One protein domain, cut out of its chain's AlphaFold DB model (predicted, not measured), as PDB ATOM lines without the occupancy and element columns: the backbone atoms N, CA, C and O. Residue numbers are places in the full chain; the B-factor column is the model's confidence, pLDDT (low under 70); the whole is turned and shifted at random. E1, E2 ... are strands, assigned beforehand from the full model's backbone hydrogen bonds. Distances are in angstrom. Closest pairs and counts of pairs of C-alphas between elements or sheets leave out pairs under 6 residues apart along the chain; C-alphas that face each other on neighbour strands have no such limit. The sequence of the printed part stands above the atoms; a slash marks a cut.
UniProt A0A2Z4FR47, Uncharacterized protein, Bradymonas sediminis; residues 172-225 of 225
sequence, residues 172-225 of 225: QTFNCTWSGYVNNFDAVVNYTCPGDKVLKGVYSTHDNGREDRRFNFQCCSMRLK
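AT A GLANCE: This is residues 172 to 225 of the 225 residues of an uncharacterized protein of Bradymonas sediminis (UniProt A0A2Z4FR47). The model is a narrow, twisted ribbon of three antiparallel strands, with the long strand E3 in the middle and E1 and E2 along its two sides. Between E1 and E2 a long loop, residues 182 to 197, runs on toward the end of the ribbon where the turn from E2 to E3 lies, then folds back along its length to the start of E2. The printed part has 54 residues with no named helix and three named strands, E1, E2 and E3 along the chain, in the sheet order E1, E3, E2, and its class is all strand. The whole is loose, with a radius of gyration of the C-alphas of 13.1 A, and is a rod in outline, spanning 45 by 16 by 11 A.

IN THESE COORDINATES: E1 is residues 172 to 181, 25.1 A from first to last C-alpha, and begins at C-alpha 172, at (219.976, 225.418, 232.317). It bends by 64 degrees at residue 175. After residues 182 to 197, E2 is residues 198 to 207, 27.7 A long, with C-alpha 198 at (217.901, 226.841, 243.057). It bends by 50 degrees at residue 201. E3, the longest strand by residues, is residues 212 to 224, 38.3 A long, and ends at C-alpha 224, at (225.781, 227.208, 231.657).

HOW THE PARTS SIT: E1 and E2 are the edge strands of the sheet and E3 is its inner strand. E1 and E3 are antiparallel neighbours, with 157 degrees between their directions. The C-alphas of Cys 176 and Cys 220 face each other at 4.1 A. Across this pair N 174 and O 221 are within hydrogen-bond range at 2.9 A, and so are N 219 and O 177 at 2.9 A. E2 and E3 form a hairpin, antiparallel at 165 degrees. The C-alphas of Ser 204 and Phe 215, which face each other, are 4.5 A apart. Here N 203 and O 216 are within hydrogen-bond range at 2.8 A, as are N 198 and O 220 at 2.8 A. The closest C-alphas of E1 and E2 are those of Thr 173 and Lys 200, 7.7 A apart.

THE WHOLE: The two C-alphas farthest apart are those of Gly 209 and Lys 225, at 45.6 A, while those of the first and last printed residues, Gln 172 and Lys 225, are 5.6 A apart. The link from E1 to E2 is long, with 16 residues, and the link from E2 to E3 is tight, with 4. The printed part has no cut and ends at residue 225, the chain's last residue. Its mean pLDDT is 94.8, and no printed residue is under 70.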
ATOM      1  N   GLN A 172     220.879 226.552 232.349       90.19
ATOM      2  CA  GLN A 172     219.976 225.418 232.317       90.19
ATOM      3  C   GLN A 172     219.846 224.841 233.725       90.19
ATOM      4  O   GLN A 172     220.846 224.544 234.380       90.19
ATOM      5  N   THR A 173     218.605 224.637 234.171       93.19
ATOM      6  CA  THR A 173     218.325 223.849 235.377       93.19
ATOM      7  C   THR A 173     218.308 222.359 235.037       93.19
ATOM      8  O   THR A 173     217.669 221.941 234.071       93.19
ATOM      9  N   PHE A 174     219.001 221.544 235.829       93.44
ATOM     10  CA  PHE A 174     219.083 220.088 235.667       93.44
ATOM     11  C   PHE A 174     219.113 219.385 237.034       93.44
ATOM     12  O   PHE A 174     219.239 220.043 238.067       93.44
ATOM     13  N   ASN A 175     218.968 218.054 237.059       96.06
ATOM     14  CA  ASN A 175     218.950 217.245 238.292       96.06
ATOM     15  C   ASN A 175     218.007 217.813 239.367       96.06
ATOM     16  O   ASN A 175     218.420 218.172 240.477       96.06
ATOM     17  N   CYS A 176     216.740 217.939 238.977       96.56
ATOM     18  CA  CYS A 176     215.680 218.509 239.790       96.56
ATOM     19  C   CYS A 176     215.062 217.466 240.721       96.56
ATOM     20  O   CYS A 176     214.652 216.400 240.265       96.56
ATOM     21  N   THR A 177     214.927 217.800 242.000       97.06
ATOM     22  CA  THR A 177     214.317 216.935 243.018       97.06
ATOM     23  C   THR A 177     213.267 217.698 243.812       97.06
ATOM     24  O   THR A 177     213.463 218.870 244.136       97.06
ATOM     25  N   TRP A 178     212.162 217.031 244.133       97.62
ATOM     26  CA  TRP A 178     211.133 217.565 245.025       97.62
ATOM     27  C   TRP A 178     211.515 217.333 246.486       97.62
ATOM     28  O   TRP A 178     212.011 216.261 246.825       97.62
ATOM     29  N   SER A 179     211.267 218.323 247.341       96.00
ATOM     30  CA  SER A 179     211.561 218.271 248.778       96.00
ATOM     31  C   SER A 179     210.631 217.347 249.567       96.00
ATOM     32  O   SER A 179     210.946 216.974 250.692       96.00
ATOM     33  N   GLY A 180     209.465 217.021 249.003       96.00
ATOM     34  CA  GLY A 180     208.311 216.597 249.797       96.00
ATOM     35  C   GLY A 180     207.648 217.802 250.474       96.00
ATOM     36  O   GLY A 180     208.108 218.935 250.322       96.00
ATOM     37  N   TYR A 181     206.541 217.583 251.189       97.31
ATOM     38  CA  TYR A 181     205.891 218.676 251.919       97.31
ATOM     39  C   TYR A 181     206.777 219.157 253.065       97.31
ATOM     40  O   TYR A 181     207.155 218.367 253.926       97.31
ATOM     41  N   VAL A 182     207.097 220.449 253.067       97.31
ATOM     42  CA  VAL A 182     208.047 221.056 254.013       97.31
ATOM     43  C   VAL A 182     207.368 221.633 255.253       97.31
ATOM     44  O   VAL A 182     208.041 221.956 256.225       97.31
ATOM     45  N   ASN A 183     206.040 221.755 255.230       96.06
ATOM     46  CA  ASN A 183     205.222 222.154 256.366       96.06
ATOM     47  C   ASN A 183     204.010 221.222 256.521       96.06
ATOM     48  O   ASN A 183     203.530 220.608 255.561       96.06
ATOM     49  N   ASN A 184     203.510 221.134 257.753       95.31
ATOM     50  CA  ASN A 184     202.173 220.617 258.035       95.31
ATOM     51  C   ASN A 184     201.134 221.732 257.847       95.31
ATOM     52  O   ASN A 184     201.500 222.894 257.707       95.31
ATOM     53  N   PHE A 185     199.851 221.369 257.837       95.00
ATOM     54  CA  PHE A 185     198.795 222.378 257.944       95.00
ATOM     55  C   PHE A 185     198.919 223.124 259.280       95.00
ATOM     56  O   PHE A 185     199.383 222.542 260.265       95.00
ATOM     57  N   ASP A 186     198.516 224.386 259.282       93.44
ATOM     58  CA  ASP A 186     198.616 225.358 260.368       93.44
ATOM     59  C   ASP A 186     200.068 225.657 260.783       93.44
ATOM     60  O   ASP A 186     200.334 226.131 261.889       93.44
ATOM     61  N   ALA A 187     201.035 225.379 259.899       94.69
ATOM     62  CA  ALA A 187     202.455 225.595 260.148       94.69
ATOM     63  C   ALA A 187     203.096 226.508 259.099       94.69
ATOM     64  O   ALA A 187     202.814 226.435 257.901       94.69
ATOM     65  N   VAL A 188     204.033 227.333 259.566       94.62
ATOM     66  CA  VAL A 188     204.794 228.252 258.718       94.62
ATOM     67  C   VAL A 188     205.642 227.505 257.690       94.62
ATOM     68  O   VAL A 188     206.208 226.445 257.963       94.62
ATOM     69  N   VAL A 189     205.774 228.095 256.505       96.31
ATOM     70  CA  VAL A 189     206.685 227.611 255.466       96.31
ATOM     71  C   VAL A 189     208.037 228.289 255.645       96.31
ATOM     72  O   VAL A 189     208.147 229.503 255.506       96.31
ATOM     73  N   ASN A 190     209.076 227.500 255.907       94.31
ATOM     74  CA  ASN A 190     210.459 227.959 255.881       94.31
ATOM     75  C   ASN A 190     211.325 226.874 255.238       94.31
ATOM     76  O   ASN A 190     211.577 225.836 255.849       94.31
ATOM     77  N   TYR A 191     211.728 227.082 253.986       95.88
ATOM     78  CA  TYR A 191     212.493 226.095 253.237       95.88
ATOM     79  C   TYR A 191     213.554 226.750 252.359       95.88
ATOM     80  O   TYR A 191     213.303 227.738 251.671       95.88
ATOM     81  N   THR A 192     214.741 226.154 252.357       96.19
ATOM     82  CA  THR A 192     215.863 226.515 251.492       96.19
ATOM     83  C   THR A 192     216.282 225.269 250.730       96.19
ATOM     84  O   THR A 192     216.391 224.189 251.313       96.19
ATOM     85  N   CYS A 193     216.502 225.403 249.422       96.81
ATOM     86  CA  CYS A 193     217.014 224.292 248.634       96.81
ATOM     87  C   CYS A 193     218.369 223.824 249.190       96.81
ATOM     88  O   CYS A 193     219.215 224.660 249.496       96.81
ATOM     89  N   PRO A 194     218.592 222.508 249.332       94.44
ATOM     90  CA  PRO A 194     219.845 222.005 249.873       94.44
ATOM     91  C   PRO A 194     220.999 222.222 248.885       94.44
ATOM     92  O   PRO A 194     220.851 221.984 247.682       94.44
ATOM     93  N   GLY A 195     222.161 222.610 249.418       92.50
ATOM     94  CA  GLY A 195     223.372 222.900 248.642       92.50
ATOM     95  C   GLY A 195     223.206 224.094 247.696       92.50
ATOM     96  O   GLY A 195     222.356 224.951 247.908       92.50
ATOM     97  N   ASP A 196     223.973 224.108 246.603       91.12
ATOM     98  CA  ASP A 196     223.954 225.187 245.598       91.12
ATOM     99  C   ASP A 196     222.826 225.018 244.560       91.12
ATOM    100  O   ASP A 196     222.974 225.313 243.370       91.12
ATOM    101  N   LYS A 197     221.692 224.453 244.985       95.50
ATOM    102  CA  LYS A 197     220.513 224.278 244.134       95.50
ATOM    103  C   LYS A 197     219.614 225.503 244.216       95.50
ATOM    104  O   LYS A 197     219.488 226.139 245.256       95.50
ATOM    105  N   VAL A 198     218.897 225.768 243.131       95.06
ATOM    106  CA  VAL A 198     217.901 226.841 243.057       95.06
ATOM    107  C   VAL A 198     216.486 226.301 243.024       95.06
ATOM    108  O   VAL A 198     216.225 225.209 242.505       95.06
ATOM    109  N   LEU A 199     215.567 227.098 243.559       96.19
ATOM    110  CA  LEU A 199     214.139 226.839 243.486       96.19
ATOM    111  C   LEU A 199     213.679 227.051 242.043       96.19
ATOM    112  O   LEU A 199     213.776 228.147 241.497       96.19
ATOM    113  N   LYS A 200     213.191 225.980 241.417       94.81
ATOM    114  CA  LYS A 200     212.651 226.003 240.052       94.81
ATOM    115  C   LYS A 200     211.126 225.959 240.031       94.81
ATOM    116  O   LYS A 200     210.514 226.460 239.095       94.81
ATOM    117  N   GLY A 201     210.512 225.336 241.034       96.12
ATOM    118  CA  GLY A 201     209.068 225.137 241.064       96.12
ATOM    119  C   GLY A 201     208.514 224.978 242.472       96.12
ATOM    120  O   GLY A 201     209.240 224.654 243.412       96.12
ATOM    121  N   VAL A 202     207.207 225.190 242.590       97.50
ATOM    122  CA  VAL A 202     206.425 225.024 243.815       97.50
ATOM    123  C   VAL A 202     205.156 224.240 243.494       97.50
ATOM    124  O   VAL A 202     204.510 224.470 242.474       97.50
ATOM    125  N   TYR A 203     204.815 223.301 244.363       97.62
ATOM    126  CA  TYR A 203     203.561 222.564 244.361       97.62
ATOM    127  C   TYR A 203     202.904 222.731 245.730       97.62
ATOM    128  O   TYR A 203     203.589 222.759 246.751       97.62
ATOM    129  N   SER A 204     201.580 222.846 245.768       97.19
ATOM    130  CA  SER A 204     200.850 223.029 247.017       97.19
ATOM    131  C   SER A 204     199.512 222.303 246.998       97.19
ATOM    132  O   SER A 204     198.884 222.165 245.948       97.19
ATOM    133  N   THR A 205     199.077 221.850 248.170       96.56
ATOM    134  CA  THR A 205     197.758 221.249 248.379       96.56
ATOM    135  C   THR A 205     197.020 222.002 249.470       96.56
ATOM    136  O   THR A 205     197.584 222.244 250.536       96.56
ATOM    137  N   HIS A 206     195.766 222.341 249.180       96.38
ATOM    138  CA  HIS A 206     194.833 223.013 250.076       96.38
ATOM    139  C   HIS A 206     193.902 222.006 250.760       96.38
ATOM    140  O   HIS A 206     193.517 221.017 250.134       96.38
ATOM    141  N   ASP A 207     193.518 222.282 252.005       95.69
ATOM    142  CA  ASP A 207     192.489 221.548 252.744       95.69
ATOM    143  C   ASP A 207     191.385 222.506 253.212       95.69
ATOM    144  O   ASP A 207     191.662 223.471 253.918       95.69
ATOM    145  N   ASN A 208     190.135 222.232 252.828       92.75
ATOM    146  CA  ASN A 208     188.987 223.096 253.151       92.75
ATOM    147  C   ASN A 208     188.515 222.966 254.611       92.75
ATOM    148  O   ASN A 208     187.726 223.779 255.071       92.75
ATOM    149  N   GLY A 209     188.916 221.920 255.340       93.38
ATOM    150  CA  GLY A 209     188.563 221.784 256.756       93.38
ATOM    151  C   GLY A 209     189.446 222.654 257.648       93.38
ATOM    152  O   GLY A 209     188.989 223.149 258.674       93.38
ATOM    153  N   ARG A 210     190.709 222.828 257.249       90.06
ATOM    154  CA  ARG A 210     191.711 223.643 257.949       90.06
ATOM    155  C   ARG A 210     191.861 225.049 257.369       90.06
ATOM    156  O   ARG A 210     192.408 225.905 258.045       90.06
ATOM    157  N   GLU A 211     191.373 225.277 256.145       94.94
ATOM    158  CA  GLU A 211     191.549 226.529 255.387       94.94
ATOM    159  C   GLU A 211     193.037 226.901 255.216       94.94
ATOM    160  O   GLU A 211     193.431 228.064 255.299       94.94
ATOM    161  N   ASP A 212     193.885 225.890 254.977       95.50
ATOM    162  CA  ASP A 212     195.342 226.057 254.906       95.50
ATOM    163  C   ASP A 212     196.012 225.194 253.816       95.50
ATOM    164  O   ASP A 212     195.392 224.336 253.174       95.50
ATOM    165  N   ARG A 213     197.305 225.445 253.563       96.19
ATOM    166  CA  ARG A 213     198.109 224.847 252.502       96.19
ATOM    167  C   ARG A 213     199.421 224.250 252.997       96.19
ATOM    168  O   ARG A 213     200.211 224.871 253.704       96.19
ATOM    169  N   ARG A 214     199.742 223.077 252.453       96.69
ATOM    170  CA  ARG A 214     201.097 222.508 252.520       96.69
ATOM    171  C   ARG A 214     201.860 222.775 251.233       96.69
ATOM    172  O   ARG A 214     201.264 222.777 250.152       96.69
ATOM    173  N   PHE A 215     203.170 222.964 251.335       97.81
ATOM    174  CA  PHE A 215     204.042 223.335 250.220       97.81
ATOM    175  C   PHE A 215     205.141 222.302 249.997       97.81
ATOM    176  O   PHE A 215     205.712 221.773 250.944       97.81
ATOM    177  N   ASN A 216     205.440 222.027 248.735       97.69
ATOM    178  CA  ASN A 216     206.520 221.168 248.266       97.69
ATOM    179  C   ASN A 216     207.296 221.942 247.197       97.69
ATOM    180  O   ASN A 216     206.692 222.545 246.309       97.69
ATOM    181  N   PHE A 217     208.622 221.952 247.274       98.12
ATOM    182  CA  PHE A 217     209.473 222.759 246.406       98.12
ATOM    183  C   PHE A 217     210.367 221.879 245.539       98.12
ATOM    184  O   PHE A 217     210.865 220.842 245.977       98.12
ATOM    185  N   GLN A 218     210.586 222.300 244.295       98.12
ATOM    186  CA  GLN A 218     211.501 221.641 243.373       98.12
ATOM    187  C   GLN A 218     212.834 222.387 243.344       98.12
ATOM    188  O   GLN A 218     212.895 223.549 242.938       98.12
ATOM    189  N   CYS A 219     213.903 221.688 243.715       98.12
ATOM    190  CA  CYS A 219     215.265 222.208 243.740       98.12
ATOM    191  C   CYS A 219     216.094 221.599 242.613       98.12
ATOM    192  O   CYS A 219     216.133 220.378 242.467       98.12
ATOM    193  N   CYS A 220     216.786 222.430 241.835       97.06
ATOM    194  CA  CYS A 220     217.587 222.002 240.688       97.06
ATOM    195  C   CYS A 220     219.005 222.557 240.755       97.06
ATOM    196  O   CYS A 220     219.229 223.653 241.255       97.06
ATOM    197  N   SER A 221     219.957 221.823 240.192       95.69
ATOM    198  CA  SER A 221     221.300 222.344 239.933       95.69
ATOM    199  C   SER A 221     221.284 223.250 238.697       95.69
ATOM    200  O   SER A 221     220.428 223.091 237.822       95.69
ATOM    201  N   MET A 222     222.227 224.189 238.613       93.00
ATOM    202  CA  MET A 222     222.387 225.102 237.477       93.00
ATOM    203  C   MET A 222     223.700 224.832 236.753       93.00
ATOM    204  O   MET A 222     224.706 224.512 237.381       93.00
ATOM    205  N   ARG A 223     223.698 224.976 235.432       89.50
ATOM    206  CA  ARG A 223     224.913 225.033 234.612       89.50
ATOM    207  C   ARG A 223     224.734 226.040 233.495       89.50
ATOM    208  O   ARG A 223     223.593 226.328 233.127       89.50
ATOM    209  N   LEU A 224     225.842 226.512 232.934       87.12
ATOM    210  CA  LEU A 224     225.781 227.208 231.657       87.12
ATOM    211  C   LEU A 224     225.395 226.213 230.550       87.12
ATOM    212  O   LEU A 224     225.793 225.046 230.603       87.12
ATOM    213  N   LYS A 225     224.538 226.651 229.631       72.31
ATOM    214  CA  LYS A 225     224.070 225.868 228.485       72.31
ATOM    215  C   LYS A 225     225.067 225.952 227.337       72.31
ATOM    216  O   LYS A 225     225.591 227.063 227.117       72.31
TER     217      LYS A 225